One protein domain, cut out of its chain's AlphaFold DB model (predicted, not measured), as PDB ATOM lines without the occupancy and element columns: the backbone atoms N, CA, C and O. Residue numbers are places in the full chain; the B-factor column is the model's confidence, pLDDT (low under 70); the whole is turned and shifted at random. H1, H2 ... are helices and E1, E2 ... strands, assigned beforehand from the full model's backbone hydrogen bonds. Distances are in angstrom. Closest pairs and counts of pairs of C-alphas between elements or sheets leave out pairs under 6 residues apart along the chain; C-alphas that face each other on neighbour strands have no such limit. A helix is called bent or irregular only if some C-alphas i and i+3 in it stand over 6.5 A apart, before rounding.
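AT A GLANCE: This is residues 89 to 306 of the 682 residues of the protein "ABC1 family protein" of Smittium culicis (UniProt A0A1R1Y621). A small, strongly twisted sheet of four strands has helices leading away from its two ends: at one end H3 and H6 run side by side, with H4 and H5 beyond them, and from the other end a long arm of H7 and H9, side by side with H8 at its far end, reaches away. H1 packs over strand E3, and H10 begins beside edge strand E4 and runs toward H6. The 218 printed residues have ten named helices and four named strands, in the order H1 H2 E1 E2 H3 H4 H5 H6 E3 H7 H8 H9 H10 E4; the sheet runs E1 E2 E3 E4, antiparallel throughout, and the class is mixed, helices and strands. The whole is loose, with a radius of gyration of the C-alphas of 21.4 A, and spans 66 by 44 by 30 A.

IN THESE COORDINATES: H1, residues 91 to 99, begins at C-alpha 91 (114.066, 158.452, 131.360). H2 is residues 107 to 110, E1 111 to 114, and E2 125 to 132, which measures 20.7 A and bends by 57 degrees at residue 129. H3, residues 134 to 150, measures 24.2 A. H4 is residues 159 to 168, H5 170 to 173, H6 178 to 194 at 24.5 A, and E3 200 to 206 at 19.9 A. H7, residues 210 to 228, measures 26.5 A. H8 is residues 232 to 237, H9 239 to 252 at 20.0 A, and H10 256 to 271 at 23.0 A. E4, residues 299 to 303, ends at C-alpha 303 (115.597, 178.819, 129.843). H4 and H8 are irregular: C-alphas 160 and 163 are 7.5 A apart, C-alphas 233 and 236 7.4 A.

HOW THE PARTS SIT: E1 and E2 are a hairpin, with N 112 and O 131 at 2.8 A. N 128 and O 203 of E2 and E3 are 2.8 A apart, N 202 and O 302 of E3 and E4 2.8 A. H1 is on the sheet at a height of 8.8 A, over E3 and across the strands. H10 is over E4, along the strands; their closest C-alphas, of Leu 256 and Leu 300, are 5.6 A apart. H3 and H6 touch at Ala 144 and Asn 187, C-alphas 5.4 A apart, at a shallow tilt of 26 degrees, opposite ways. H7 and H9 touch at Ala 225 and Pro 240, C-alphas 5.0 A apart, at a shallow tilt of 10 degrees, opposite ways. Every O i to N i+4 pair is within hydrogen-bond range in H1, H3, H6, H7, H9 and H10; H4 has 1 of 6, with 4 of 7 O i to N i+3 pairs, and H8 0 of 2, with 2 of 3.

THE WHOLE: The C-alphas of Glu 154 and Pro 232, the two farthest apart, are 67.2 A apart. The printed part has no cut; the link from H10 to E4, residues 272 to 298, is long. Residues 174 to 179 stand free. The mean pLDDT of the printed part is 79.1, and residues 103 to 104, 148 to 187, 197 and 271 to 283 are under 70.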
ATOM      1  N   HIS A  89     110.578 159.102 137.689       94.12
ATOM      2  CA  HIS A  89     110.196 158.173 136.637       94.12
ATOM      3  C   HIS A  89     111.382 157.889 135.710       94.12
ATOM      4  O   HIS A  89     112.331 158.667 135.609       94.12
ATOM      5  N   SER A  90     111.328 156.756 135.007       96.19
ATOM      6  CA  SER A  90     112.404 156.350 134.102       96.19
ATOM      7  C   SER A  90     112.561 157.328 132.938       96.19
ATOM      8  O   SER A  90     111.560 157.680 132.313       96.19
ATOM      9  N   PHE A  91     113.795 157.621 132.535       96.44
ATOM     10  CA  PHE A  91     114.066 158.452 131.360       96.44
ATOM     11  C   PHE A  91     113.432 157.916 130.058       96.44
ATOM     12  O   PHE A  91     113.077 158.687 129.173       96.44
ATOM     13  N   SER A  92     113.202 156.600 129.947       96.25
ATOM     14  CA  SER A  92     112.474 156.015 128.807       96.25
ATOM     15  C   SER A  92     111.062 156.595 128.635       96.25
ATOM     16  O   SER A  92     110.611 156.832 127.516       96.25
ATOM     17  N   PHE A  93     110.387 156.891 129.749       96.19
ATOM     18  CA  PHE A  93     109.091 157.553 129.744       96.19
ATOM     19  C   PHE A  93     109.233 159.013 129.308       96.19
ATOM     20  O   PHE A  93     108.482 159.443 128.437       96.19
ATOM     21  N   THR A  94     110.218 159.740 129.850       95.75
ATOM     22  CA  THR A  94     110.544 161.117 129.442       95.75
ATOM     23  C   THR A  94     110.729 161.209 127.933       95.75
ATOM     24  O   THR A  94     110.042 161.980 127.265       95.75
ATOM     25  N   ARG A  95     111.597 160.353 127.385       95.31
ATOM     26  CA  ARG A  95     111.873 160.252 125.953       95.31
ATOM     27  C   ARG A  95     110.596 159.993 125.156       95.31
ATOM     28  O   ARG A  95     110.302 160.745 124.237       95.31
ATOM     29  N   SER A  96     109.800 159.001 125.557       95.06
ATOM     30  CA  SER A  96     108.542 158.669 124.878       95.06
ATOM     31  C   SER A  96     107.543 159.833 124.881       95.06
ATOM     32  O   SER A  96     106.899 160.089 123.862       95.06
ATOM     33  N   VAL A  97     107.412 160.563 125.996       93.56
ATOM     34  CA  VAL A  97     106.532 161.739 126.083       93.56
ATOM     35  C   VAL A  97     107.008 162.845 125.147       93.56
ATOM     36  O   VAL A  97     106.182 163.396 124.419       93.56
ATOM     37  N   LEU A  98     108.307 163.145 125.136       91.06
ATOM     38  CA  LEU A  98     108.886 164.176 124.278       91.06
ATOM     39  C   LEU A  98     108.748 163.805 122.793       91.06
ATOM     40  O   LEU A  98     108.178 164.574 122.028       91.06
ATOM     41  N   GLU A  99     109.151 162.597 122.397       90.62
ATOM     42  CA  GLU A  99     109.067 162.115 121.008       90.62
ATOM     43  C   GLU A  99     107.620 162.041 120.491       90.62
ATOM     44  O   GLU A  99     107.370 162.295 119.321       90.62
ATOM     45  N   SER A 100     106.633 161.771 121.353       86.56
ATOM     46  CA  SER A 100     105.222 161.714 120.931       86.56
ATOM     47  C   SER A 100     104.562 163.086 120.736       86.56
ATOM     48  O   SER A 100     103.443 163.143 120.233       86.56
ATOM     49  N   ASN A 101     105.175 164.175 121.215       80.50
ATOM     50  CA  ASN A 101     104.549 165.506 121.247       80.50
ATOM     51  C   ASN A 101     105.397 166.600 120.581       80.50
ATOM     52  O   ASN A 101     104.854 167.652 120.255       80.50
ATOM     53  N   LEU A 102     106.699 166.377 120.389       78.88
ATOM     54  CA  LEU A 102     107.576 167.297 119.671       78.88
ATOM     55  C   LEU A 102     107.481 167.081 118.150       78.88
ATOM     56  O   LEU A 102     107.337 165.943 117.688       78.88
ATOM     57  N   PRO A 103     107.600 168.155 117.352       65.06
ATOM     58  CA  PRO A 103     107.643 168.046 115.899       65.06
ATOM     59  C   PRO A 103     108.845 167.198 115.447       65.06
ATOM     60  O   PRO A 103     109.942 167.325 115.984       65.06
ATOM     61  N   GLY A 104     108.632 166.312 114.470       67.50
ATOM     62  CA  GLY A 104     109.670 165.422 113.922       67.50
ATOM     63  C   GLY A 104     109.841 164.078 114.643       67.50
ATOM     64  O   GLY A 104     110.486 163.183 114.104       67.50
ATOM     65  N   GLY A 105     109.234 163.887 115.820       72.50
ATOM     66  CA  GLY A 105     109.175 162.581 116.490       72.50
ATOM     67  C   GLY A 105     110.507 162.049 117.031       72.50
ATOM     68  O   GLY A 105     110.588 160.884 117.414       72.50
ATOM     69  N   ASN A 106     111.561 162.871 117.053       81.75
ATOM     70  CA  ASN A 106     112.895 162.468 117.487       81.75
ATOM     71  C   ASN A 106     113.530 163.546 118.373       81.75
ATOM     72  O   ASN A 106     113.838 164.648 117.922       81.75
ATOM     73  N   ILE A 107     113.782 163.198 119.635       88.56
ATOM     74  CA  ILE A 107     114.365 164.107 120.625       88.56
ATOM     75  C   ILE A 107     115.769 164.602 120.234       88.56
ATOM     76  O   ILE A 107     116.109 165.744 120.528       88.56
ATOM     77  N   ASN A 108     116.550 163.800 119.501       87.56
ATOM     78  CA  ASN A 108     117.906 164.155 119.067       87.56
ATOM     79  C   ASN A 108     117.911 165.198 117.938       87.56
ATOM     80  O   ASN A 108     118.956 165.762 117.634       87.56
ATOM     81  N   GLN A 109     116.771 165.441 117.281       84.56
ATOM     82  CA  GLN A 109     116.641 166.558 116.339       84.56
ATOM     83  C   GLN A 109     116.441 167.878 117.084       84.56
ATOM     84  O   GLN A 109     116.891 168.916 116.609       84.56
ATOM     85  N   ILE A 110     115.832 167.825 118.269       87.50
ATOM     86  CA  ILE A 110     115.496 168.999 119.072       87.50
ATOM     87  C   ILE A 110     116.661 169.414 119.972       87.50
ATOM     88  O   ILE A 110     117.012 170.598 119.999       87.50
ATOM     89  N   PHE A 111     117.275 168.452 120.663       93.62
ATOM     90  CA  PHE A 111     118.325 168.684 121.651       93.62
ATOM     91  C   PHE A 111     119.682 168.151 121.188       93.62
ATOM     92  O   PHE A 111     119.764 167.056 120.630       93.62
ATOM     93  N   GLU A 112     120.735 168.911 121.489       94.94
ATOM     94  CA  GLU A 112     122.136 168.485 121.374       94.94
ATOM     95  C   GLU A 112     122.418 167.397 122.411       94.94
ATOM     96  O   GLU A 112     122.979 166.346 122.109       94.94
ATOM     97  N   TRP A 113     121.940 167.626 123.634       95.56
ATOM     98  CA  TRP A 113     121.935 166.652 124.714       95.56
ATOM     99  C   TRP A 113     120.790 166.935 125.688       95.56
ATOM    100  O   TRP A 113     120.306 168.059 125.812       95.56
ATOM    101  N   ILE A 114     120.368 165.892 126.398       96.56
ATOM    102  CA  ILE A 114     119.451 165.961 127.537       96.56
ATOM    103  C   ILE A 114     119.967 164.997 128.604       96.56
ATOM    104  O   ILE A 114     120.250 163.835 128.304       96.56
ATOM    105  N   ASP A 115     120.115 165.481 129.833       96.62
ATOM    106  CA  ASP A 115     120.614 164.672 130.940       96.62
ATOM    107  C   ASP A 115     119.567 163.604 131.310       96.62
ATOM    108  O   ASP A 115     118.424 163.954 131.626       96.62
ATOM    109  N   PRO A 116     119.891 162.298 131.261       95.75
ATOM    110  CA  PRO A 116     118.964 161.255 131.680       95.75
ATOM    111  C   PRO A 116     118.659 161.288 133.183       95.75
ATOM    112  O   PRO A 116     117.627 160.751 133.598       95.75
ATOM    113  N   VAL A 117     119.522 161.903 133.995       95.50
ATOM    114  CA  VAL A 117     119.307 162.093 135.429       95.50
ATOM    115  C   VAL A 117     118.519 163.391 135.644       95.50
ATOM    116  O   VAL A 117     118.923 164.447 135.161       95.50
ATOM    117  N   PRO A 118     117.371 163.352 136.344       94.75
ATOM    118  CA  PRO A 118     116.632 164.569 136.636       94.75
ATOM    119  C   PRO A 118     117.393 165.429 137.652       94.75
ATOM    120  O   PRO A 118     117.881 164.925 138.663       94.75
ATOM    121  N   MET A 119     117.426 166.739 137.414       89.81
ATOM    122  CA  MET A 119     117.984 167.728 138.342       89.81
ATOM    123  C   MET A 119     117.116 167.916 139.587       89.81
ATOM    124  O   MET A 119     117.619 168.249 140.656       89.81
ATOM    125  N   GLY A 120     115.803 167.725 139.445       87.94
ATOM    126  CA  GLY A 120     114.841 167.889 140.528       87.94
ATOM    127  C   GLY A 120     113.595 167.044 140.300       87.94
ATOM    128  O   GLY A 120     113.121 166.908 139.169       87.94
ATOM    129  N   VAL A 121     113.057 166.468 141.378       88.75
ATOM    130  CA  VAL A 121     111.861 165.615 141.336       88.75
ATOM    131  C   VAL A 121     110.770 166.212 142.219       88.75
ATOM    132  O   VAL A 121     110.761 166.062 143.440       88.75
ATOM    133  N   GLY A 122     109.816 166.882 141.582       84.25
ATOM    134  CA  GLY A 122     108.610 167.391 142.220       84.25
ATOM    135  C   GLY A 122     107.523 166.323 142.368       84.25
ATOM    136  O   GLY A 122     107.639 165.187 141.897       84.25
ATOM    137  N   SER A 123     106.430 166.708 143.030       80.44
ATOM    138  CA  SER A 123     105.291 165.816 143.314       80.44
ATOM    139  C   SER A 123     104.496 165.436 142.064       80.44
ATOM    140  O   SER A 123     103.980 164.322 141.978       80.44
ATOM    141  N   ILE A 124     104.408 166.337 141.082       87.50
ATOM    142  CA  ILE A 124     103.623 166.140 139.854       87.50
ATOM    143  C   ILE A 124     104.525 166.012 138.616       87.50
ATOM    144  O   ILE A 124     104.130 165.362 137.650       87.50
ATOM    145  N   ALA A 125     105.748 166.547 138.656       91.88
ATOM    146  CA  ALA A 125     106.688 166.568 137.535       91.88
ATOM    147  C   ALA A 125     108.143 166.376 137.992       91.88
ATOM    148  O   ALA A 125     108.446 166.534 139.170       91.88
ATOM    149  N   GLN A 126     109.047 166.092 137.055       94.44
ATOM    150  CA  GLN A 126     110.498 166.148 137.270       94.44
ATOM    151  C   GLN A 126     111.175 166.983 136.180       94.44
ATOM    152  O   GLN A 126     110.626 167.125 135.087       94.44
ATOM    153  N   VAL A 127     112.351 167.529 136.477       95.38
ATOM    154  CA  VAL A 127     113.075 168.467 135.607       95.38
ATOM    155  C   VAL A 127     114.392 167.853 135.146       95.38
ATOM    156  O   VAL A 127     115.126 167.298 135.959       95.38
ATOM    157  N   HIS A 128     114.699 167.976 133.859       97.06
ATOM    158  CA  HIS A 128     115.963 167.572 133.245       97.06
ATOM    159  C   HIS A 128     116.687 168.792 132.669       97.06
ATOM    160  O   HIS A 128     116.038 169.691 132.134       97.06
ATOM    161  N   ARG A 129     118.023 168.806 132.730       96.31
ATOM    162  CA  ARG A 129     118.839 169.780 131.989       96.31
ATOM    163  C   ARG A 129     118.979 169.319 130.547       96.31
ATOM    164  O   ARG A 129     119.182 168.129 130.306       96.31
ATOM    165  N   ALA A 130     118.916 170.237 129.598       96.56
ATOM    166  CA  ALA A 130     119.170 169.945 128.196       96.56
ATOM    167  C   ALA A 130     119.798 171.147 127.487       96.56
ATOM    168  O   ALA A 130     119.772 172.265 127.997       96.56
ATOM    169  N   LYS A 131     120.305 170.924 126.277       95.62
ATOM    170  CA  LYS A 131     120.770 171.979 125.372       95.62
ATOM    171  C   LYS A 131     120.135 171.811 124.004       95.62
ATOM    172  O   LYS A 131     120.034 170.692 123.503       95.62
ATOM    173  N   LEU A 132     119.664 172.907 123.417       93.69
ATOM    174  CA  LEU A 132     118.988 172.883 122.119       93.69
ATOM    175  C   LEU A 132     119.980 172.752 120.959       93.69
ATOM    176  O   LEU A 132     121.070 173.316 120.991       93.69
ATOM    177  N   ASN A 133     119.563 172.061 119.897       91.38
ATOM    178  CA  ASN A 133     120.302 172.035 118.637       91.38
ATOM    179  C   ASN A 133     120.194 173.362 117.885       91.38
ATOM    180  O   ASN A 133     119.146 174.011 117.894       91.38
ATOM    181  N   LYS A 134     121.233 173.686 117.106       89.50
ATOM    182  CA  LYS A 134     121.272 174.884 116.255       89.50
ATOM    183  C   LYS A 134     120.090 174.979 115.282       89.50
ATOM    184  O   LYS A 134     119.444 176.012 115.218       89.50
ATOM    185  N   ASN A 135     119.734 173.882 114.610       85.00
ATOM    186  CA  ASN A 135     118.591 173.876 113.687       85.00
ATOM    187  C   ASN A 135     117.270 174.207 114.399       85.00
ATOM    188  O   ASN A 135     116.433 174.922 113.859       85.00
ATOM    189  N   THR A 136     117.080 173.696 115.618       85.50
ATOM    190  CA  THR A 136     115.908 174.004 116.446       85.50
ATOM    191  C   THR A 136     115.881 175.481 116.811       85.50
ATOM    192  O   THR A 136     114.842 176.121 116.686       85.50
ATOM    193  N   ILE A 137     117.024 176.018 117.241       87.38
ATOM    194  CA  ILE A 137     117.201 177.431 117.579       87.38
ATOM    195  C   ILE A 137     116.820 178.311 116.385       87.38
ATOM    196  O   ILE A 137     115.957 179.175 116.528       87.38
ATOM    197  N   ASP A 138     117.381 178.038 115.207       83.94
ATOM    198  CA  ASP A 138     117.132 178.808 113.985       83.94
ATOM    199  C   ASP A 138     115.646 178.778 113.587       83.94
ATOM    200  O   ASP A 138     115.071 179.811 113.241       83.94
ATOM    201  N   LEU A 139     114.985 177.619 113.703       79.44
ATOM    202  CA  LEU A 139     113.549 177.480 113.432       79.44
ATOM    203  C   LEU A 139     112.683 178.280 114.413       79.44
ATOM    204  O   LEU A 139     111.724 178.934 113.997       79.44
ATOM    205  N   VAL A 140     113.002 178.233 115.710       82.56
ATOM    206  CA  VAL A 140     112.250 178.974 116.734       82.56
ATOM    207  C   VAL A 140     112.469 180.480 116.573       82.56
ATOM    208  O   VAL A 140     111.503 181.236 116.663       82.56
ATOM    209  N   ILE A 141     113.700 180.916 116.280       83.38
ATOM    210  CA  ILE A 141     114.014 182.321 115.985       83.38
ATOM    211  C   ILE A 141     113.233 182.791 114.758       83.38
ATOM    212  O   ILE A 141     112.552 183.807 114.850       83.38
ATOM    213  N   ALA A 142     113.257 182.044 113.650       74.81
ATOM    214  CA  ALA A 142     112.543 182.418 112.429       74.81
ATOM    215  C   ALA A 142     111.027 182.544 112.655       74.81
ATOM    216  O   ALA A 142     110.383 183.457 112.136       74.81
ATOM    217  N   TYR A 143     110.444 181.649 113.459       74.38
ATOM    218  CA  TYR A 143     109.035 181.732 113.841       74.38
ATOM    219  C   TYR A 143     108.743 182.974 114.697       74.38
ATOM    220  O   TYR A 143     107.796 183.712 114.412       74.38
ATOM    221  N   ALA A 144     109.566 183.232 115.717       76.56
ATOM    222  CA  ALA A 144     109.427 184.393 116.593       76.56
ATOM    223  C   ALA A 144     109.594 185.715 115.819       76.56
ATOM    224  O   ALA A 144     108.794 186.635 115.981       76.56
ATOM    225  N   GLU A 145     110.579 185.790 114.922       76.25
ATOM    226  CA  GLU A 145     110.816 186.918 114.015       76.25
ATOM    227  C   GLU A 145     109.632 187.170 113.087       76.25
ATOM    228  O   GLU A 145     109.220 188.316 112.925       76.25
ATOM    229  N   ASN A 146     109.032 186.122 112.519       73.50
ATOM    230  CA  ASN A 146     107.847 186.265 111.677       73.50
ATOM    231  C   ASN A 146     106.684 186.905 112.455       73.50
ATOM    232  O   ASN A 146     106.070 187.857 111.975       73.50
ATOM    233  N   ILE A 147     106.439 186.462 113.693       70.25
ATOM    234  CA  ILE A 147     105.435 187.087 114.568       70.25
ATOM    235  C   ILE A 147     105.781 188.558 114.833       70.25
ATOM    236  O   ILE A 147     104.899 189.414 114.760       70.25
ATOM    237  N   ILE A 148     107.047 188.879 115.110       67.44
ATOM    238  CA  ILE A 148     107.505 190.261 115.330       67.44
ATOM    239  C   ILE A 148     107.247 191.131 114.083       67.44
ATOM    240  O   ILE A 148     106.685 192.224 114.196       67.44
ATOM    241  N   HIS A 149     107.586 190.630 112.893       69.00
ATOM    242  CA  HIS A 149     107.395 191.324 111.618       69.00
ATOM    243  C   HIS A 149     105.920 191.541 111.270       69.00
ATOM    244  O   HIS A 149     105.544 192.647 110.882       69.00
ATOM    245  N   GLN A 150     105.068 190.527 111.459       68.12
ATOM    246  CA  GLN A 150     103.617 190.647 111.252       68.12
ATOM    247  C   GLN A 150     102.985 191.729 112.138       68.12
ATOM    248  O   GLN A 150     101.972 192.315 111.765       68.12
ATOM    249  N   ASN A 151     103.598 192.026 113.288       64.38
ATOM    250  CA  ASN A 151     103.156 193.066 114.215       64.38
ATOM    251  C   ASN A 151     103.863 194.424 114.003       64.38
ATOM    252  O   ASN A 151     103.782 195.299 114.864       64.38
ATOM    253  N   GLY A 152     104.521 194.633 112.853       57.38
ATOM    254  CA  GLY A 152     104.992 195.949 112.403       57.38
ATOM    255  C   GLY A 152     106.399 196.353 112.852       57.38
ATOM    256  O   GLY A 152     106.729 197.537 112.801       57.38
ATOM    257  N   ILE A 153     107.241 195.405 113.286       58.16
ATOM    258  CA  ILE A 153     108.642 195.675 113.651       58.16
ATOM    259  C   ILE A 153     109.586 195.068 112.614       58.16
ATOM    260  O   ILE A 153     109.707 193.856 112.483       58.16
ATOM    261  N   GLU A 154     110.268 195.936 111.865       51.06
ATOM    262  CA  GLU A 154     111.157 195.550 110.758       51.06
ATOM    263  C   GLU A 154     112.545 195.065 111.209       51.06
ATOM    264  O   GLU A 154     113.245 194.425 110.429       51.06
ATOM    265  N   LYS A 155     112.975 195.357 112.445       55.50
ATOM    266  CA  LYS A 155     114.256 194.891 113.010       55.50
ATOM    267  C   LYS A 155     114.132 194.622 114.506       55.50
ATOM    268  O   LYS A 155     113.569 195.443 115.225       55.50
ATOM    269  N   ILE A 156     114.716 193.514 114.973       50.31
ATOM    270  CA  ILE A 156     114.850 193.225 116.408       50.31
ATOM    271  C   ILE A 156     115.902 194.178 117.004       50.31
ATOM    272  O   ILE A 156     117.067 194.086 116.611       50.31
ATOM    273  N   PRO A 157     115.530 195.093 117.918       49.72
ATOM    274  CA  PRO A 157     116.485 195.959 118.615       49.72
ATOM    275  C   PRO A 157     117.303 195.174 119.650       49.72
ATOM    276  O   PRO A 157     116.863 194.136 120.152       49.72
ATOM    277  N   ALA A 158     118.457 195.710 120.052       44.97
ATOM    278  CA  ALA A 158     119.123 195.243 121.266       44.97
ATOM    279  C   ALA A 158     118.225 195.494 122.500       44.97
ATOM    280  O   ALA A 158     117.460 196.459 122.530       44.97
ATOM    281  N   VAL A 159     118.328 194.659 123.548       42.44
ATOM    282  CA  VAL A 159     117.516 194.782 124.787       42.44
ATOM    283  C   VAL A 159     117.581 196.197 125.395       42.44
ATOM    284  O   VAL A 159     116.599 196.696 125.941       42.44
ATOM    285  N   SER A 160     118.720 196.877 125.257       38.59
ATOM    286  CA  SER A 160     118.962 198.242 125.737       38.59
ATOM    287  C   SER A 160     118.236 199.341 124.941       38.59
ATOM    288  O   SER A 160     117.973 200.409 125.488       38.59
ATOM    289  N   GLU A 161     117.851 199.095 123.685       44.25
ATOM    290  CA  GLU A 161     117.236 200.083 122.778       44.25
ATOM    291  C   GLU A 161     115.695 200.066 122.802       44.25
ATOM    292  O   GLU A 161     115.029 200.801 122.069       44.25
ATOM    293  N   PHE A 162     115.097 199.255 123.675       45.47
ATOM    294  CA  PHE A 162     113.646 199.095 123.794       45.47
ATOM    295  C   PHE A 162     112.883 200.377 124.149       45.47
ATOM    296  O   PHE A 162     111.747 200.569 123.709       45.47
ATOM    297  N   ALA A 163     113.493 201.262 124.942       45.44
ATOM    298  CA  ALA A 163     112.885 202.537 125.323       45.44
ATOM    299  C   ALA A 163     112.631 203.441 124.099       45.44
ATOM    300  O   ALA A 163     111.641 204.172 124.053       45.44
ATOM    301  N   SER A 164     113.475 203.323 123.074       45.19
ATOM    302  CA  SER A 164     113.425 204.088 121.827       45.19
ATOM    303  C   SER A 164     112.228 203.705 120.949       45.19
ATOM    304  O   SER A 164     111.639 204.560 120.291       45.19
ATOM    305  N   ILE A 165     111.834 202.423 120.947       44.56
ATOM    306  CA  ILE A 165     110.740 201.915 120.100       44.56
ATOM    307  C   ILE A 165     109.377 202.414 120.583       44.56
ATOM    308  O   ILE A 165     108.566 202.843 119.761       44.56
ATOM    309  N   LYS A 166     109.148 202.446 121.904       41.47
ATOM    310  CA  LYS A 166     107.921 203.021 122.492       41.47
ATOM    311  C   LYS A 166     107.713 204.484 122.090       41.47
ATOM    312  O   LYS A 166     106.580 204.898 121.874       41.47
ATOM    313  N   HIS A 167     108.795 205.253 121.956       44.38
ATOM    314  CA  HIS A 167     108.739 206.643 121.498       44.38
ATOM    315  C   HIS A 167     108.524 206.784 119.983       44.38
ATOM    316  O   HIS A 167     107.892 207.745 119.552       44.38
ATOM    317  N   LYS A 168     109.023 205.841 119.175       41.00
ATOM    318  CA  LYS A 168     108.947 205.891 117.705       41.00
ATOM    319  C   LYS A 168     107.582 205.463 117.144       41.00
ATOM    320  O   LYS A 168     107.213 205.911 116.063       41.00
ATOM    321  N   TYR A 169     106.815 204.655 117.883       39.66
ATOM    322  CA  TYR A 169     105.485 204.167 117.484       39.66
ATOM    323  C   TYR A 169     104.400 204.486 118.540       39.66
ATOM    324  O   TYR A 169     103.879 203.584 119.198       39.66
ATOM    325  N   PRO A 170     104.005 205.765 118.708       41.34
ATOM    326  CA  PRO A 170     103.068 206.198 119.758       41.34
ATOM    327  C   PRO A 170     101.623 205.679 119.598       41.34
ATOM    328  O   PRO A 170     100.861 205.692 120.562       41.34
ATOM    329  N   GLN A 171     101.243 205.163 118.420       41.00
ATOM    330  CA  GLN A 171      99.912 204.580 118.153       41.00
ATOM    331  C   GLN A 171      99.654 203.251 118.896       41.00
ATOM    332  O   GLN A 171      98.521 202.778 118.979       41.00
ATOM    333  N   ILE A 172     100.700 202.668 119.488       44.06
ATOM    334  CA  ILE A 172     100.653 201.444 120.298       44.06
ATOM    335  C   ILE A 172      99.971 201.678 121.672       44.06
ATOM    336  O   ILE A 172      99.623 200.722 122.365       44.06
ATOM    337  N   ASN A 173      99.715 202.938 122.050       39.38
ATOM    338  CA  ASN A 173      99.101 203.329 123.328       39.38
ATOM    339  C   ASN A 173      97.562 203.367 123.332       39.38
ATOM    340  O   ASN A 173      96.972 203.675 124.369       39.38
ATOM    341  N   SER A 174      96.887 203.062 122.219       39.75
ATOM    342  CA  SER A 174      95.432 202.889 122.275       39.75
ATOM    343  C   SER A 174      95.105 201.614 123.060       39.75
ATOM    344  O   SER A 174      95.759 200.579 122.925       39.75
ATOM    345  N   THR A 175      94.088 201.689 123.914       42.25
ATOM    346  CA  THR A 175      93.652 200.678 124.895       42.25
ATOM    347  C   THR A 175      93.404 199.270 124.314       42.25
ATOM    348  O   THR A 175      93.168 198.330 125.068       42.25
ATOM    349  N   GLN A 176      93.480 199.106 122.990       39.28
ATOM    350  CA  GLN A 176      93.263 197.864 122.257       39.28
ATOM    351  C   GLN A 176      94.463 196.905 122.176       39.28
ATOM    352  O   GLN A 176      94.225 195.766 121.803       39.28
ATOM    353  N   ASN A 177      95.706 197.248 122.558       50.53
ATOM    354  CA  ASN A 177      96.839 196.334 122.289       50.53
ATOM    355  C   ASN A 177      97.831 196.056 123.437       50.53
ATOM    356  O   ASN A 177      99.033 195.895 123.221       50.53
ATOM    357  N   LYS A 178      97.335 195.851 124.668       50.44
ATOM    358  CA  LYS A 178      98.137 195.184 125.725       50.44
ATOM    359  C   LYS A 178      98.604 193.780 125.298       50.44
ATOM    360  O   LYS A 178      99.731 193.400 125.597       50.44
ATOM    361  N   ALA A 179      97.767 193.039 124.569       49.47
ATOM    362  CA  ALA A 179      98.073 191.687 124.097       49.47
ATOM    363  C   ALA A 179      99.171 191.656 123.018       49.47
ATOM    364  O   ALA A 179     100.066 190.820 123.089       49.47
ATOM    365  N   VAL A 180      99.155 192.593 122.064       52.34
ATOM    366  CA  VAL A 180     100.185 192.680 121.010       52.34
ATOM    367  C   VAL A 180     101.543 193.083 121.589       52.34
ATOM    368  O   VAL A 180     102.553 192.464 121.262       52.34
ATOM    369  N   ASN A 181     101.573 194.038 122.525       53.78
ATOM    370  CA  ASN A 181     102.801 194.401 123.243       53.78
ATOM    371  C   ASN A 181     103.381 193.234 124.047       53.78
ATOM    372  O   ASN A 181     104.595 193.047 124.073       53.78
ATOM    373  N   LYS A 182     102.506 192.443 124.679       60.53
ATOM    374  CA  LYS A 182     102.865 191.229 125.414       60.53
ATOM    375  C   LYS A 182     103.526 190.205 124.489       60.53
ATOM    376  O   LYS A 182     104.678 189.862 124.715       60.53
ATOM    377  N   ILE A 183     102.856 189.813 123.404       62.72
ATOM    378  CA  ILE A 183     103.384 188.845 122.427       62.72
ATOM    379  C   ILE A 183     104.750 189.298 121.894       62.72
ATOM    380  O   ILE A 183     105.678 188.503 121.773       62.72
ATOM    381  N   LEU A 184     104.905 190.586 121.607       60.72
ATOM    382  CA  LEU A 184     106.149 191.130 121.083       60.72
ATOM    383  C   LEU A 184     107.317 191.049 122.086       60.72
ATOM    384  O   LEU A 184     108.408 190.609 121.722       60.72
ATOM    385  N   LEU A 185     107.096 191.460 123.340       60.97
ATOM    386  CA  LEU A 185     108.110 191.422 124.402       60.97
ATOM    387  C   LEU A 185     108.588 189.992 124.678       60.97
ATOM    388  O   LEU A 185     109.788 189.752 124.805       60.97
ATOM    389  N   GLU A 186     107.650 189.046 124.708       67.94
ATOM    390  CA  GLU A 186     107.922 187.620 124.899       67.94
ATOM    391  C   GLU A 186     108.853 187.078 123.804       67.94
ATOM    392  O   GLU A 186     109.867 186.441 124.101       67.94
ATOM    393  N   ASN A 187     108.551 187.385 122.539       68.56
ATOM    394  CA  ASN A 187     109.326 186.895 121.400       68.56
ATOM    395  C   ASN A 187     110.728 187.517 121.331       68.56
ATOM    396  O   ASN A 187     111.677 186.827 120.967       68.56
ATOM    397  N   ILE A 188     110.909 188.779 121.728       72.00
ATOM    398  CA  ILE A 188     112.242 189.398 121.706       72.00
ATOM    399  C   ILE A 188     113.141 188.835 122.816       72.00
ATOM    400  O   ILE A 188     114.300 188.512 122.552       72.00
ATOM    401  N   SER A 189     112.636 188.675 124.045       76.38
ATOM    402  CA  SER A 189     113.409 188.036 125.122       76.38
ATOM    403  C   SER A 189     113.795 186.600 124.767       76.38
ATOM    404  O   SER A 189     114.933 186.195 125.011       76.38
ATOM    405  N   LEU A 190     112.884 185.860 124.128       81.75
ATOM    406  CA  LEU A 190     113.150 184.523 123.604       81.75
ATOM    407  C   LEU A 190     114.251 184.532 122.537       81.75
ATOM    408  O   LEU A 190     115.203 183.768 122.655       81.75
ATOM    409  N   VAL A 191     114.173 185.410 121.529       82.12
ATOM    410  CA  VAL A 191     115.199 185.493 120.475       82.12
ATOM    411  C   VAL A 191     116.564 185.870 121.054       82.12
ATOM    412  O   VAL A 191     117.565 185.265 120.685       82.12
ATOM    413  N   ASN A 192     116.626 186.818 121.990       82.56
ATOM    414  CA  ASN A 192     117.888 187.199 122.632       82.56
ATOM    415  C   ASN A 192     118.502 186.049 123.434       82.56
ATOM    416  O   ASN A 192     119.712 185.839 123.379       82.56
ATOM    417  N   PHE A 193     117.675 185.277 124.141       87.12
ATOM    418  CA  PHE A 193     118.126 184.057 124.801       87.12
ATOM    419  C   PHE A 193     118.654 183.032 123.789       87.12
ATOM    420  O   PHE A 193     119.763 182.541 123.958       87.12
ATOM    421  N   LEU A 194     117.909 182.757 122.721       87.00
ATOM    422  CA  LEU A 194     118.269 181.755 121.713       87.00
ATOM    423  C   LEU A 194     119.493 182.136 120.862       87.00
ATOM    424  O   LEU A 194     120.163 181.271 120.304       87.00
ATOM    425  N   ARG A 195     119.792 183.433 120.745       84.31
ATOM    426  CA  ARG A 195     121.015 183.938 120.104       84.31
ATOM    427  C   ARG A 195     122.225 183.939 121.040       84.31
ATOM    428  O   ARG A 195     123.337 184.162 120.569       84.31
ATOM    429  N   SER A 196     122.032 183.716 122.342       80.56
ATOM    430  CA  SER A 196     123.149 183.539 123.272       80.56
ATOM    431  C   SER A 196     123.874 182.219 122.985       80.56
ATOM    432  O   SER A 196     123.279 181.281 122.466       80.56
ATOM    433  N   GLU A 197     125.161 182.105 123.317       65.44
ATOM    434  CA  GLU A 197     125.935 180.893 122.992       65.44
ATOM    435  C   GLU A 197     125.510 179.647 123.792       65.44
ATOM    436  O   GLU A 197     125.808 178.519 123.400       65.44
ATOM    437  N   LYS A 198     124.796 179.827 124.909       74.75
ATOM    438  CA  LYS A 198     124.562 178.759 125.889       74.75
ATOM    439  C   LYS A 198     123.400 177.852 125.503       74.75
ATOM    440  O   LYS A 198     123.565 176.635 125.476       74.75
ATOM    441  N   ASN A 199     122.245 178.436 125.170       88.12
ATOM    442  CA  ASN A 199     121.031 177.731 124.720       88.12
ATOM    443  C   ASN A 199     120.638 176.507 125.565       88.12
ATOM    444  O   ASN A 199     120.058 175.536 125.063       88.12
ATOM    445  N   GLU A 200     120.958 176.560 126.856       94.50
ATOM    446  CA  GLU A 200     120.585 175.540 127.820       94.50
ATOM    447  C   GLU A 200     119.178 175.782 128.346       94.50
ATOM    448  O   GLU A 200     118.752 176.912 128.607       94.50
ATOM    449  N   VAL A 201     118.451 174.686 128.509       96.06
ATOM    450  CA  VAL A 201     117.044 174.678 128.878       96.06
ATOM    451  C   VAL A 201     116.780 173.682 129.999       96.06
ATOM    452  O   VAL A 201     117.394 172.617 130.083       96.06
ATOM    453  N   ALA A 202     115.829 174.028 130.855       96.88
ATOM    454  CA  ALA A 202     115.182 173.103 131.762       96.88
ATOM    455  C   ALA A 202     113.974 172.481 131.047       96.88
ATOM    456  O   ALA A 202     113.151 173.177 130.451       96.88
ATOM    457  N   VAL A 203     113.872 171.152 131.092       97.31
ATOM    458  CA  VAL A 203     112.745 170.392 130.544       97.31
ATOM    459  C   VAL A 203     111.989 169.771 131.711       97.31
ATOM    460  O   VAL A 203     112.458 168.805 132.311       97.31
ATOM    461  N   LYS A 204     110.826 170.328 132.051       96.88
ATOM    462  CA  LYS A 204     109.933 169.848 133.119       96.88
ATOM    463  C   LYS A 204     108.894 168.905 132.523       96.88
ATOM    464  O   LYS A 204     108.209 169.294 131.587       96.88
ATOM    465  N   ILE A 205     108.750 167.680 133.037       96.38
ATOM    466  CA  ILE A 205     107.849 166.644 132.494       96.38
ATOM    467  C   ILE A 205     106.959 166.069 133.594       96.38
ATOM    468  O   ILE A 205     107.455 165.656 134.644       96.38
ATOM    469  N   LEU A 206     105.650 165.984 133.338       95.12
ATOM    470  CA  LEU A 206     104.680 165.378 134.256       95.12
ATOM    471  C   LEU A 206     104.959 163.887 134.498       95.12
ATOM    472  O   LEU A 206     105.273 163.133 133.577       95.12
ATOM    473  N   HIS A 207     104.736 163.428 135.729       93.44
ATOM    474  CA  HIS A 207     104.840 162.020 136.099       93.44
ATOM    475  C   HIS A 207     103.801 161.140 135.376       93.44
ATOM    476  O   HIS A 207     102.690 161.586 135.055       93.44
ATOM    477  N   PRO A 208     104.102 159.845 135.156       92.75
ATOM    478  CA  PRO A 208     103.197 158.934 134.465       92.75
ATOM    479  C   PRO A 208     101.816 158.840 135.122       92.75
ATOM    480  O   PRO A 208     101.683 158.454 136.281       92.75
ATOM    481  N   ARG A 209     100.759 159.089 134.333       90.44
ATOM    482  CA  ARG A 209      99.342 158.932 134.737       90.44
ATOM    483  C   ARG A 209      98.934 159.793 135.944       90.44
ATOM    484  O   ARG A 209      97.937 159.468 136.599       90.44
ATOM    485  N   VAL A 210      99.685 160.854 136.248       90.19
ATOM    486  CA  VAL A 210      99.419 161.737 137.392       90.19
ATOM    487  C   VAL A 210      98.053 162.424 137.273       90.19
ATOM    488  O   VAL A 210      97.305 162.490 138.244       90.19
ATOM    489  N   ASP A 211      97.650 162.773 136.050       90.94
ATOM    490  CA  ASP A 211      96.325 163.282 135.687       90.94
ATOM    491  C   ASP A 211      95.190 162.328 136.098       90.94
ATOM    492  O   ASP A 211      94.194 162.724 136.708       90.94
ATOM    493  N   LYS A 212      95.344 161.033 135.796       91.50
ATOM    494  CA  LYS A 212      94.350 160.002 136.121       91.50
ATOM    495  C   LYS A 212      94.305 159.726 137.616       91.50
ATOM    496  O   LYS A 212      93.238 159.390 138.126       91.50
ATOM    497  N   LEU A 213      95.449 159.804 138.294       90.06
ATOM    498  CA  LEU A 213      95.542 159.611 139.735       90.06
ATOM    499  C   LEU A 213      94.835 160.753 140.474       90.06
ATOM    500  O   LEU A 213      93.899 160.479 141.222       90.06
ATOM    501  N   ILE A 214      95.192 162.003 140.166       91.44
ATOM    502  CA  ILE A 214      94.610 163.200 140.782       91.44
ATOM    503  C   ILE A 214      93.096 163.233 140.579       91.44
ATOM    504  O   ILE A 214      92.345 163.366 141.540       91.44
ATOM    505  N   ASN A 215      92.613 163.013 139.353       92.25
ATOM    506  CA  ASN A 215      91.172 163.018 139.092       92.25
ATOM    507  C   ASN A 215      90.410 161.913 139.846       92.25
ATOM    508  O   ASN A 215      89.233 162.086 140.159       92.25
ATOM    509  N   ARG A 216      91.039 160.765 140.130       92.44
ATOM    510  CA  ARG A 216      90.421 159.705 140.944       92.44
ATOM    511  C   ARG A 216      90.395 160.081 142.415       92.44
ATOM    512  O   ARG A 216      89.358 159.901 143.045       92.44
ATOM    513  N   ASP A 217      91.503 160.597 142.930       93.62
ATOM    514  CA  ASP A 217      91.620 160.996 144.328       93.62
ATOM    515  C   ASP A 217      90.635 162.134 144.644       93.62
ATOM    516  O   ASP A 217      89.889 162.024 145.610       93.62
ATOM    517  N   LEU A 218      90.488 163.129 143.759       93.12
ATOM    518  CA  LEU A 218      89.496 164.206 143.909       93.12
ATOM    519  C   LEU A 218      88.044 163.704 143.923       93.12
ATOM    520  O   LEU A 218      87.228 164.212 144.687       93.12
ATOM    521  N   ARG A 219      87.699 162.684 143.123       92.94
ATOM    522  CA  ARG A 219      86.355 162.071 143.172       92.94
ATOM    523  C   ARG A 219      86.099 161.383 144.511       92.94
ATOM    524  O   ARG A 219      85.001 161.485 145.046       92.94
ATOM    525  N   ILE A 220      87.106 160.687 145.040       92.06
ATOM    526  CA  ILE A 220      87.017 160.018 146.344       92.06
ATOM    527  C   ILE A 220      86.901 161.062 147.461       92.06
ATOM    528  O   ILE A 220      86.032 160.937 148.318       92.06
ATOM    529  N   MET A 221      87.722 162.114 147.424       92.81
ATOM    530  CA  MET A 221      87.662 163.223 148.378       92.81
ATOM    531  C   MET A 221      86.301 163.914 148.353       92.81
ATOM    532  O   MET A 221      85.718 164.129 149.407       92.81
ATOM    533  N   SER A 222      85.764 164.204 147.164       93.12
ATOM    534  CA  SER A 222      84.456 164.846 147.022       93.12
ATOM    535  C   SER A 222      83.343 163.989 147.627       93.12
ATOM    536  O   SER A 222      82.515 164.508 148.368       93.12
ATOM    537  N   PHE A 223      83.359 162.671 147.407       91.88
ATOM    538  CA  PHE A 223      82.407 161.757 148.044       91.88
ATOM    539  C   PHE A 223      82.450 161.849 149.580       91.88
ATOM    540  O   PHE A 223      81.408 162.009 150.215       91.88
ATOM    541  N   PHE A 224      83.643 161.799 150.180       89.25
ATOM    542  CA  PHE A 224      83.782 161.899 151.636       89.25
ATOM    543  C   PHE A 224      83.459 163.292 152.177       89.25
ATOM    544  O   PHE A 224      82.881 163.391 153.253       89.25
ATOM    545  N   ALA A 225      83.769 164.357 151.439       90.00
ATOM    546  CA  ALA A 225      83.422 165.717 151.828       90.00
ATOM    547  C   ALA A 225      81.903 165.889 151.971       90.00
ATOM    548  O   ALA A 225      81.441 166.384 152.993       90.00
ATOM    549  N   HIS A 226      81.122 165.386 151.007       90.25
ATOM    550  CA  HIS A 226      79.659 165.402 151.098       90.25
ATOM    551  C   HIS A 226      79.140 164.550 152.261       90.25
ATOM    552  O   HIS A 226      78.201 164.953 152.937       90.25
ATOM    553  N   LEU A 227      79.759 163.390 152.517       89.00
ATOM    554  CA  LEU A 227      79.380 162.519 153.631       89.00
ATOM    555  C   LEU A 227      79.628 163.184 154.994       89.00
ATOM    556  O   LEU A 227      78.775 163.112 155.873       89.00
ATOM    557  N   ILE A 228      80.780 163.838 155.168       86.69
ATOM    558  CA  ILE A 228      81.148 164.519 156.417       86.69
ATOM    559  C   ILE A 228      80.261 165.748 156.646       86.69
ATOM    560  O   ILE A 228      79.848 165.993 157.776       86.69
ATOM    561  N   SER A 229      79.898 166.476 155.586       85.44
ATOM    562  CA  SER A 229      78.999 167.636 155.672       85.44
ATOM    563  C   SER A 229      77.562 167.309 156.085       85.44
ATOM    564  O   SER A 229      76.800 168.229 156.367       85.44
ATOM    565  N   LEU A 230      77.179 166.030 156.174       88.50
ATOM    566  CA  LEU A 230      75.909 165.633 156.794       88.50
ATOM    567  C   LEU A 230      75.910 165.835 158.318       88.50
ATOM    568  O   LEU A 230      74.842 165.864 158.925       88.50
ATOM    569  N   LEU A 231      77.085 165.968 158.943       87.69
ATOM    570  CA  LEU A 231      77.221 166.240 160.371       87.69
ATOM    571  C   LEU A 231      77.020 167.744 160.634       87.69
ATOM    572  O   LEU A 231      77.859 168.541 160.204       87.69
ATOM    573  N   PRO A 232      75.970 168.161 161.373       81.25
ATOM    574  CA  PRO A 232      75.652 169.581 161.567       81.25
ATOM    575  C   PRO A 232      76.792 170.394 162.193       81.25
ATOM    576  O   PRO A 232      76.990 171.553 161.849       81.25
ATOM    577  N   THR A 233      77.584 169.770 163.066       83.38
ATOM    578  CA  THR A 233      78.735 170.391 163.739       83.38
ATOM    579  C   THR A 233      79.896 170.728 162.802       83.38
ATOM    580  O   THR A 233      80.747 171.531 163.171       83.38
ATOM    581  N   LEU A 234      79.949 170.131 161.607       80.94
ATOM    582  CA  LEU A 234      81.020 170.325 160.621       80.94
ATOM    583  C   LEU A 234      80.546 171.078 159.374       80.94
ATOM    584  O   LEU A 234      81.319 171.250 158.433       80.94
ATOM    585  N   LYS A 235      79.287 171.531 159.348       78.69
ATOM    586  CA  LYS A 235      78.707 172.216 158.190       78.69
ATOM    587  C   LYS A 235      79.455 173.513 157.848       78.69
ATOM    588  O   LYS A 235      79.749 173.733 156.678       78.69
ATOM    589  N   TRP A 236      79.875 174.263 158.868       81.00
ATOM    590  CA  TRP A 236      80.624 175.518 158.728       81.00
ATOM    591  C   TRP A 236      81.970 175.379 158.000       81.00
ATOM    592  O   TRP A 236      82.458 176.333 157.399       81.00
ATOM    593  N   LEU A 237      82.552 174.174 157.976       79.75
ATOM    594  CA  LEU A 237      83.781 173.898 157.226       79.75
ATOM    595  C   LEU A 237      83.563 173.852 155.712       79.75
ATOM    596  O   LEU A 237      84.535 173.951 154.969       79.75
ATOM    597  N   SER A 238      82.324 173.629 155.254       83.19
ATOM    598  CA  SER A 238      81.962 173.569 153.829       83.19
ATOM    599  C   SER A 238      82.922 172.715 152.982       83.19
ATOM    600  O   SER A 238      83.293 173.069 151.865       83.19
ATOM    601  N   LEU A 239      83.314 171.547 153.510       86.81
ATOM    602  CA  LEU A 239      84.321 170.662 152.907       86.81
ATOM    603  C   LEU A 239      84.124 170.366 151.404       86.81
ATOM    604  O   LEU A 239      85.134 170.245 150.709       86.81
ATOM    605  N   PRO A 240      82.896 170.224 150.859       89.38
ATOM    606  CA  PRO A 240      82.699 170.022 149.426       89.38
ATOM    607  C   PRO A 240      83.275 171.155 148.575       89.38
ATOM    608  O   PRO A 240      83.897 170.882 147.548       89.38
ATOM    609  N   GLU A 241      83.105 172.398 149.022       85.81
ATOM    610  CA  GLU A 241      83.641 173.585 148.356       85.81
ATOM    611  C   GLU A 241      85.161 173.627 148.485       85.81
ATOM    612  O   GLU A 241      85.852 173.819 147.493       85.81
ATOM    613  N   GLU A 242      85.700 173.318 149.668       85.81
ATOM    614  CA  GLU A 242      87.151 173.253 149.882       85.81
ATOM    615  C   GLU A 242      87.822 172.198 148.988       85.81
ATOM    616  O   GLU A 242      88.875 172.440 148.394       85.81
ATOM    617  N   VAL A 243      87.189 171.032 148.814       89.94
ATOM    618  CA  VAL A 243      87.662 170.001 147.878       89.94
ATOM    619  C   VAL A 243      87.532 170.455 146.424       89.94
ATOM    620  O   VAL A 243      88.374 170.080 145.601       89.94
ATOM    621  N   ALA A 244      86.507 171.240 146.081       88.94
ATOM    622  CA  ALA A 244      86.353 171.796 144.741       88.94
ATOM    623  C   ALA A 244      87.480 172.791 144.425       88.94
ATOM    624  O   ALA A 244      88.176 172.594 143.426       88.94
ATOM    625  N   THR A 245      87.729 173.753 145.316       84.62
ATOM    626  CA  THR A 245      88.805 174.753 145.214       84.62
ATOM    627  C   THR A 245      90.180 174.091 145.150       84.62
ATOM    628  O   THR A 245      90.966 174.345 144.235       84.62
ATOM    629  N   PHE A 246      90.464 173.152 146.059       87.25
ATOM    630  CA  PHE A 246      91.693 172.355 146.009       87.25
ATOM    631  C   PHE A 246      91.811 171.572 144.690       87.25
ATOM    632  O   PHE A 246      92.883 171.473 144.090       87.25
ATOM    633  N   GLY A 247      90.700 171.016 144.208       90.06
ATOM    634  CA  GLY A 247      90.653 170.283 142.952       90.06
ATOM    635  C   GLY A 247      90.918 171.150 141.724       90.06
ATOM    636  O   GLY A 247      91.500 170.655 140.760       90.06
ATOM    637  N   GLU A 248      90.497 172.411 141.725       86.56
ATOM    638  CA  GLU A 248      90.814 173.380 140.672       86.56
ATOM    639  C   GLU A 248      92.311 173.698 140.663       86.56
ATOM    640  O   GLU A 248      92.977 173.450 139.656       86.56
ATOM    641  N   MET A 249      92.864 174.066 141.822       85.00
ATOM    642  CA  MET A 249      94.302 174.294 142.016       85.00
ATOM    643  C   MET A 249      95.156 173.114 141.512       85.00
ATOM    644  O   MET A 249      96.172 173.298 140.839       85.00
ATOM    645  N   MET A 250      94.745 171.876 141.805       87.31
ATOM    646  CA  MET A 250      95.456 170.673 141.360       87.31
ATOM    647  C   MET A 250      95.356 170.423 139.853       87.31
ATOM    648  O   MET A 250      96.278 169.857 139.267       87.31
ATOM    649  N   ARG A 251      94.243 170.798 139.213       88.50
ATOM    650  CA  ARG A 251      94.069 170.625 137.764       88.50
ATOM    651  C   ARG A 251      94.872 171.645 136.971       88.50
ATOM    652  O   ARG A 251      95.394 171.276 135.924       88.50
ATOM    653  N   THR A 252      95.029 172.862 137.481       86.44
ATOM    654  CA  THR A 252      95.884 173.891 136.871       86.44
ATOM    655  C   THR A 252      97.337 173.417 136.754       86.44
ATOM    656  O   THR A 252      97.960 173.586 135.712       86.44
ATOM    657  N   GLN A 253      97.842 172.675 137.748       87.75
ATOM    658  CA  GLN A 253      99.192 172.085 137.717       87.75
ATOM    659  C   GLN A 253      99.371 170.927 136.709       87.75
ATOM    660  O   GLN A 253     100.487 170.446 136.514       87.75
ATOM    661  N   LEU A 254      98.298 170.435 136.073       90.56
ATOM    662  CA  LEU A 254      98.366 169.368 135.061       90.56
ATOM    663  C   LEU A 254      98.582 169.885 133.633       90.56
ATOM    664  O   LEU A 254      98.721 169.073 132.716       90.56
ATOM    665  N   ASP A 255      98.574 171.201 133.425       91.88
ATOM    666  CA  ASP A 255      98.902 171.826 132.145       91.88
ATOM    667  C   ASP A 255     100.102 172.755 132.335       91.88
ATOM    668  O   ASP A 255      99.958 173.922 132.690       91.88
ATOM    669  N   LEU A 256     101.302 172.233 132.070       92.75
ATOM    670  CA  LEU A 256     102.550 172.975 132.287       92.75
ATOM    671  C   LEU A 256     102.703 174.207 131.378       92.75
ATOM    672  O   LEU A 256     103.573 175.042 131.602       92.75
ATOM    673  N   ARG A 257     101.838 174.382 130.370       88.94
ATOM    674  CA  ARG A 257     101.818 175.618 129.572       88.94
ATOM    675  C   ARG A 257     101.305 176.803 130.378       88.94
ATOM    676  O   ARG A 257     101.693 177.924 130.070       88.94
ATOM    677  N   ILE A 258     100.454 176.561 131.377       90.69
ATOM    678  CA  ILE A 258      99.946 177.609 132.269       90.69
ATOM    679  C   ILE A 258     101.113 178.213 133.051       90.69
ATOM    680  O   ILE A 258     101.268 179.426 133.066       90.69
ATOM    681  N   GLU A 259     101.997 177.377 133.597       92.94
ATOM    682  CA  GLU A 259     103.224 177.830 134.264       92.94
ATOM    683  C   GLU A 259     104.103 178.682 133.334       92.94
ATOM    684  O   GLU A 259     104.500 179.786 133.702       92.94
ATOM    685  N   GLY A 260     104.313 178.239 132.089       91.12
ATOM    686  CA  GLY A 260     105.005 179.048 131.083       91.12
ATOM    687  C   GLY A 260     104.317 180.397 130.825       91.12
ATOM    688  O   GLY A 260     104.962 181.440 130.825       91.12
ATOM    689  N   GLN A 261     102.994 180.421 130.661       89.69
ATOM    690  CA  GLN A 261     102.239 181.669 130.484       89.69
ATOM    691  C   GLN A 261     102.348 182.602 131.698       89.69
ATOM    692  O   GLN A 261     102.437 183.822 131.521       89.69
ATOM    693  N   ASN A 262     102.403 182.042 132.908       92.56
ATOM    694  CA  ASN A 262     102.588 182.798 134.140       92.56
ATOM    695  C   ASN A 262     103.972 183.454 134.186       92.56
ATOM    696  O   ASN A 262     104.054 184.636 134.516       92.56
ATOM    697  N   PHE A 263     105.045 182.763 133.772       91.19
ATOM    698  CA  PHE A 263     106.376 183.382 133.664       91.19
ATOM    699  C   PHE A 263     106.392 184.580 132.719       91.19
ATOM    700  O   PHE A 263     107.019 185.600 133.016       91.19
ATOM    701  N   LEU A 264     105.676 184.495 131.597       86.50
ATOM    702  CA  LEU A 264     105.566 185.613 130.663       86.50
ATOM    703  C   LEU A 264     104.777 186.776 131.271       86.50
ATOM    704  O   LEU A 264     105.161 187.934 131.118       86.50
ATOM    705  N   GLN A 265     103.690 186.494 131.994       87.12
ATOM    706  CA  GLN A 265     102.922 187.523 132.696       87.12
ATOM    707  C   GLN A 265     103.753 188.211 133.781       87.12
ATOM    708  O   GLN A 265     103.823 189.438 133.790       87.12
ATOM    709  N   PHE A 266     104.460 187.448 134.612       88.50
ATOM    710  CA  PHE A 266     105.388 187.990 135.599       88.50
ATOM    711  C   PHE A 266     106.495 188.827 134.962       88.50
ATOM    712  O   PHE A 266     106.713 189.968 135.361       88.50
ATOM    713  N   SER A 267     107.148 188.308 133.923       84.81
ATOM    714  CA  SER A 267     108.187 189.043 133.198       84.81
ATOM    715  C   SER A 267     107.661 190.383 132.685       84.81
ATOM    716  O   SER A 267     108.324 191.405 132.830       84.81
ATOM    717  N   ASN A 268     106.449 190.415 132.128       79.50
ATOM    718  CA  ASN A 268     105.832 191.654 131.658       79.50
ATOM    719  C   ASN A 268     105.509 192.618 132.799       79.50
ATOM    720  O   ASN A 268     105.818 193.807 132.692       79.50
ATOM    721  N   ASN A 269     104.930 192.109 133.886       81.62
ATOM    722  CA  ASN A 269     104.603 192.910 135.055       81.62
ATOM    723  C   ASN A 269     105.858 193.575 135.617       81.62
ATOM    724  O   ASN A 269     105.840 194.782 135.829       81.62
ATOM    725  N   PHE A 270     106.967 192.838 135.757       79.81
ATOM    726  CA  PHE A 270     108.218 193.337 136.335       79.81
ATOM    727  C   PHE A 270     109.039 194.230 135.393       79.81
ATOM    728  O   PHE A 270     109.651 195.193 135.864       79.81
ATOM    729  N   ASN A 271     108.985 193.983 134.079       69.38
ATOM    730  CA  ASN A 271     109.656 194.793 133.053       69.38
ATOM    731  C   ASN A 271     108.912 196.091 132.701       69.38
ATOM    732  O   ASN A 271     109.455 196.938 131.981       69.38
ATOM    733  N   PHE A 272     107.671 196.271 133.165       59.00
ATOM    734  CA  PHE A 272     106.917 197.488 132.891       59.00
ATOM    735  C   PHE A 272     107.604 198.716 133.513       59.00
ATOM    736  O   PHE A 272     107.827 198.789 134.722       59.00
ATOM    737  N   ARG A 273     107.935 199.689 132.653       54.53
ATOM    738  CA  ARG A 273     108.509 200.996 133.002       54.53
ATOM    739  C   ARG A 273     107.503 202.094 132.682       54.53
ATOM    740  O   ARG A 273     107.063 202.188 131.533       54.53
ATOM    741  N   GLU A 274     107.203 202.939 133.659       43.03
ATOM    742  CA  GLU A 274     106.425 204.165 133.477       43.03
ATOM    743  C   GLU A 274     107.393 205.355 133.384       43.03
ATOM    744  O   GLU A 274     108.315 205.486 134.187       43.03
ATOM    745  N   ASN A 275     107.241 206.199 132.357       35.84
ATOM    746  CA  ASN A 275     108.067 207.399 132.135       35.84
ATOM    747  C   ASN A 275     109.593 207.159 132.135       35.84
ATOM    748  O   ASN A 275     110.367 207.984 132.618       35.84
ATOM    749  N   GLY A 276     110.040 206.009 131.620       40.28
ATOM    750  CA  GLY A 276     111.465 205.687 131.482       40.28
ATOM    751  C   GLY A 276     112.198 205.377 132.794       40.28
ATOM    752  O   GLY A 276     113.368 205.003 132.745       40.28
ATOM    753  N   LYS A 277     111.527 205.459 133.950       37.06
ATOM    754  CA  LYS A 277     112.083 205.087 135.254       37.06
ATOM    755  C   LYS A 277     111.516 203.741 135.698       37.06
ATOM    756  O   LYS A 277     110.327 203.462 135.555       37.06
ATOM    757  N   ASN A 278     112.389 202.889 136.232       45.00
ATOM    758  CA  ASN A 278     111.954 201.723 136.990       45.00
ATOM    759  C   ASN A 278     111.214 202.245 138.229       45.00
ATOM    760  O   ASN A 278     111.798 202.949 139.050       45.00
ATOM    761  N   ILE A 279     109.925 201.937 138.318       47.47
ATOM    762  CA  ILE A 279     109.034 202.376 139.400       47.47
ATOM    763  C   ILE A 279     109.494 201.789 140.750       47.47
ATOM    764  O   ILE A 279     109.419 202.449 141.781       47.47
ATOM    765  N   LEU A 280     110.036 200.568 140.716       49.59
ATOM    766  CA  LEU A 280     110.726 199.844 141.790       49.59
ATOM    767  C   LEU A 280     111.900 199.070 141.158       49.59
ATOM    768  O   LEU A 280     111.918 198.915 139.934       49.59
ATOM    769  N   ARG A 281     112.869 198.581 141.953       52.25
ATOM    770  CA  ARG A 281     114.056 197.799 141.514       52.25
ATOM    771  C   ARG A 281     113.688 196.443 140.864       52.25
ATOM    772  O   ARG A 281     113.952 195.379 141.405       52.25
ATOM    773  N   GLY A 282     113.012 196.475 139.715       56.75
ATOM    774  CA  GLY A 282     112.568 195.290 138.976       56.75
ATOM    775  C   GLY A 282     113.636 194.687 138.062       56.75
ATOM    776  O   GLY A 282     113.448 193.586 137.569       56.75
ATOM    777  N   SER A 283     114.756 195.382 137.834       64.06
ATOM    778  CA  SER A 283     115.890 194.896 137.024       64.06
ATOM    779  C   SER A 283     116.656 193.730 137.663       64.06
ATOM    780  O   SER A 283     117.392 193.008 136.985       64.06
ATOM    781  N   GLU A 284     116.498 193.578 138.971       82.56
ATOM    782  CA  GLU A 284     117.122 192.575 139.823       82.56
ATOM    783  C   GLU A 284     116.210 191.358 140.051       82.56
ATOM    784  O   GLU A 284     116.571 190.455 140.801       82.56
ATOM    785  N   ILE A 285     115.035 191.326 139.412       88.88
ATOM    786  CA  ILE A 285     114.074 190.226 139.484       88.88
ATOM    787  C   ILE A 285     113.912 189.615 138.102       88.88
ATOM    788  O   ILE A 285     113.728 190.317 137.108       88.88
ATOM    789  N   SER A 286     113.961 188.291 138.036       88.50
ATOM    790  CA  SER A 286     113.854 187.556 136.782       88.50
ATOM    791  C   SER A 286     113.002 186.301 136.910       88.50
ATOM    792  O   SER A 286     112.800 185.761 137.995       88.50
ATOM    793  N   PHE A 287     112.514 185.840 135.765       92.00
ATOM    794  CA  PHE A 287     111.715 184.632 135.617       92.00
ATOM    795  C   PHE A 287     112.276 183.833 134.426       92.00
ATOM    796  O   PHE A 287     112.812 184.449 133.493       92.00
ATOM    797  N   PRO A 288     112.192 182.491 134.433       92.81
ATOM    798  CA  PRO A 288     112.544 181.668 133.281       92.81
ATOM    799  C   PRO A 288     111.837 182.128 132.003       92.81
ATOM    800  O   PRO A 288     110.684 182.550 132.024       92.81
ATOM    801  N   ILE A 289     112.534 182.033 130.869       91.50
ATOM    802  CA  ILE A 289     111.964 182.344 129.553       91.50
ATOM    803  C   ILE A 289     111.427 181.036 128.957       91.50
ATOM    804  O   ILE A 289     112.232 180.189 128.563       91.50
ATOM    805  N   PRO A 290     110.103 180.828 128.883       92.94
ATOM    806  CA  PRO A 290     109.526 179.608 128.340       92.94
ATOM    807  C   PRO A 290     109.586 179.585 126.809       92.94
ATOM    808  O   PRO A 290     109.344 180.584 126.131       92.94
ATOM    809  N   ILE A 291     109.815 178.402 126.248       90.38
ATOM    810  CA  ILE A 291     109.735 178.124 124.813       90.38
ATOM    811  C   ILE A 291     108.398 177.434 124.547       90.38
ATOM    812  O   ILE A 291     108.312 176.220 124.331       90.38
ATOM    813  N   LEU A 292     107.315 178.214 124.599       86.06
ATOM    814  CA  LEU A 292     105.951 177.683 124.496       86.06
ATOM    815  C   LEU A 292     105.684 176.946 123.175       86.06
ATOM    816  O   LEU A 292     104.918 175.986 123.174       86.06
ATOM    817  N   LEU A 293     106.349 177.337 122.079       83.38
ATOM    818  CA  LEU A 293     106.232 176.684 120.767       83.38
ATOM    819  C   LEU A 293     106.657 175.208 120.794       83.38
ATOM    820  O   LEU A 293     106.106 174.391 120.062       83.38
ATOM    821  N   LEU A 294     107.635 174.874 121.636       85.31
ATOM    822  CA  LEU A 294     108.124 173.510 121.795       85.31
ATOM    823  C   LEU A 294     107.517 172.815 123.014       85.31
ATOM    824  O   LEU A 294     107.893 171.686 123.292       85.31
ATOM    825  N   SER A 295     106.598 173.451 123.742       90.31
ATOM    826  CA  SER A 295     106.029 172.930 124.988       90.31
ATOM    827  C   SER A 295     104.620 172.359 124.789       90.31
ATOM    828  O   SER A 295     103.910 172.683 123.839       90.31
ATOM    829  N   SER A 296     104.169 171.511 125.714       88.81
ATOM    830  CA  SER A 296     102.827 170.915 125.688       88.81
ATOM    831  C   SER A 296     102.198 170.888 127.080       88.81
ATOM    832  O   SER A 296     102.830 171.230 128.072       88.81
ATOM    833  N   LYS A 297     100.957 170.398 127.198       90.88
ATOM    834  CA  LYS A 297     100.336 170.186 128.519       90.88
ATOM    835  C   LYS A 297     101.189 169.307 129.445       90.88
ATOM    836  O   LYS A 297     101.142 169.466 130.657       90.88
ATOM    837  N   LYS A 298     101.942 168.359 128.869       92.75
ATOM    838  CA  LYS A 298     102.694 167.331 129.602       92.75
ATOM    839  C   LYS A 298     104.136 167.706 129.913       92.75
ATOM    840  O   LYS A 298     104.747 167.024 130.735       92.75
ATOM    841  N   PHE A 299     104.682 168.714 129.241       94.81
ATOM    842  CA  PHE A 299     106.048 169.157 129.477       94.81
ATOM    843  C   PHE A 299     106.242 170.629 129.109       94.81
ATOM    844  O   PHE A 299     105.634 171.115 128.156       94.81
ATOM    845  N   LEU A 300     107.117 171.307 129.844       95.56
ATOM    846  CA  LEU A 300     107.518 172.694 129.625       95.56
ATOM    847  C   LEU A 300     109.020 172.736 129.342       95.56
ATOM    848  O   LEU A 300     109.797 172.100 130.054       95.56
ATOM    849  N   ILE A 301     109.401 173.446 128.281       95.00
ATOM    850  CA  ILE A 301     110.792 173.780 127.967       95.00
ATOM    851  C   ILE A 301     110.973 175.262 128.258       95.00
ATOM    852  O   ILE A 301     110.231 176.090 127.731       95.00
ATOM    853  N   GLU A 302     111.970 175.599 129.060       95.25
ATOM    854  CA  GLU A 302     112.263 176.971 129.469       95.25
ATOM    855  C   GLU A 302     113.762 177.193 129.620       95.25
ATOM    856  O   GLU A 302     114.522 176.237 129.753       95.25
ATOM    857  N   LYS A 303     114.202 178.451 129.590       94.12
ATOM    858  CA  LYS A 303     115.597 178.819 129.843       94.12
ATOM    859  C   LYS A 303     116.069 178.211 131.166       94.12
ATOM    860  O   LYS A 303     115.427 178.389 132.197       94.12
ATOM    861  N   PHE A 304     117.228 177.558 131.133       93.62
ATOM    862  CA  PHE A 304     117.907 177.143 132.352       93.62
ATOM    863  C   PHE A 304     118.426 178.379 133.107       93.62
ATOM    864  O   PHE A 304     119.083 179.245 132.525       93.62
ATOM    865  N   CYS A 305     118.092 178.479 134.394       90.56
ATOM    866  CA  CYS A 305     118.480 179.595 135.251       90.56
ATOM    867  C   CYS A 305     119.586 179.166 136.218       90.56
ATOM    868  O   CYS A 305     119.386 178.273 137.042       90.56
ATOM    869  N   ASP A 306     120.731 179.839 136.144       86.12
ATOM    870  CA  ASP A 306     121.812 179.670 137.106       86.12
ATOM    871  C   ASP A 306     121.558 180.416 138.415       86.12
ATOM    872  O   ASP A 306     120.885 181.446 138.465       86.12
TER     873      ASP A 306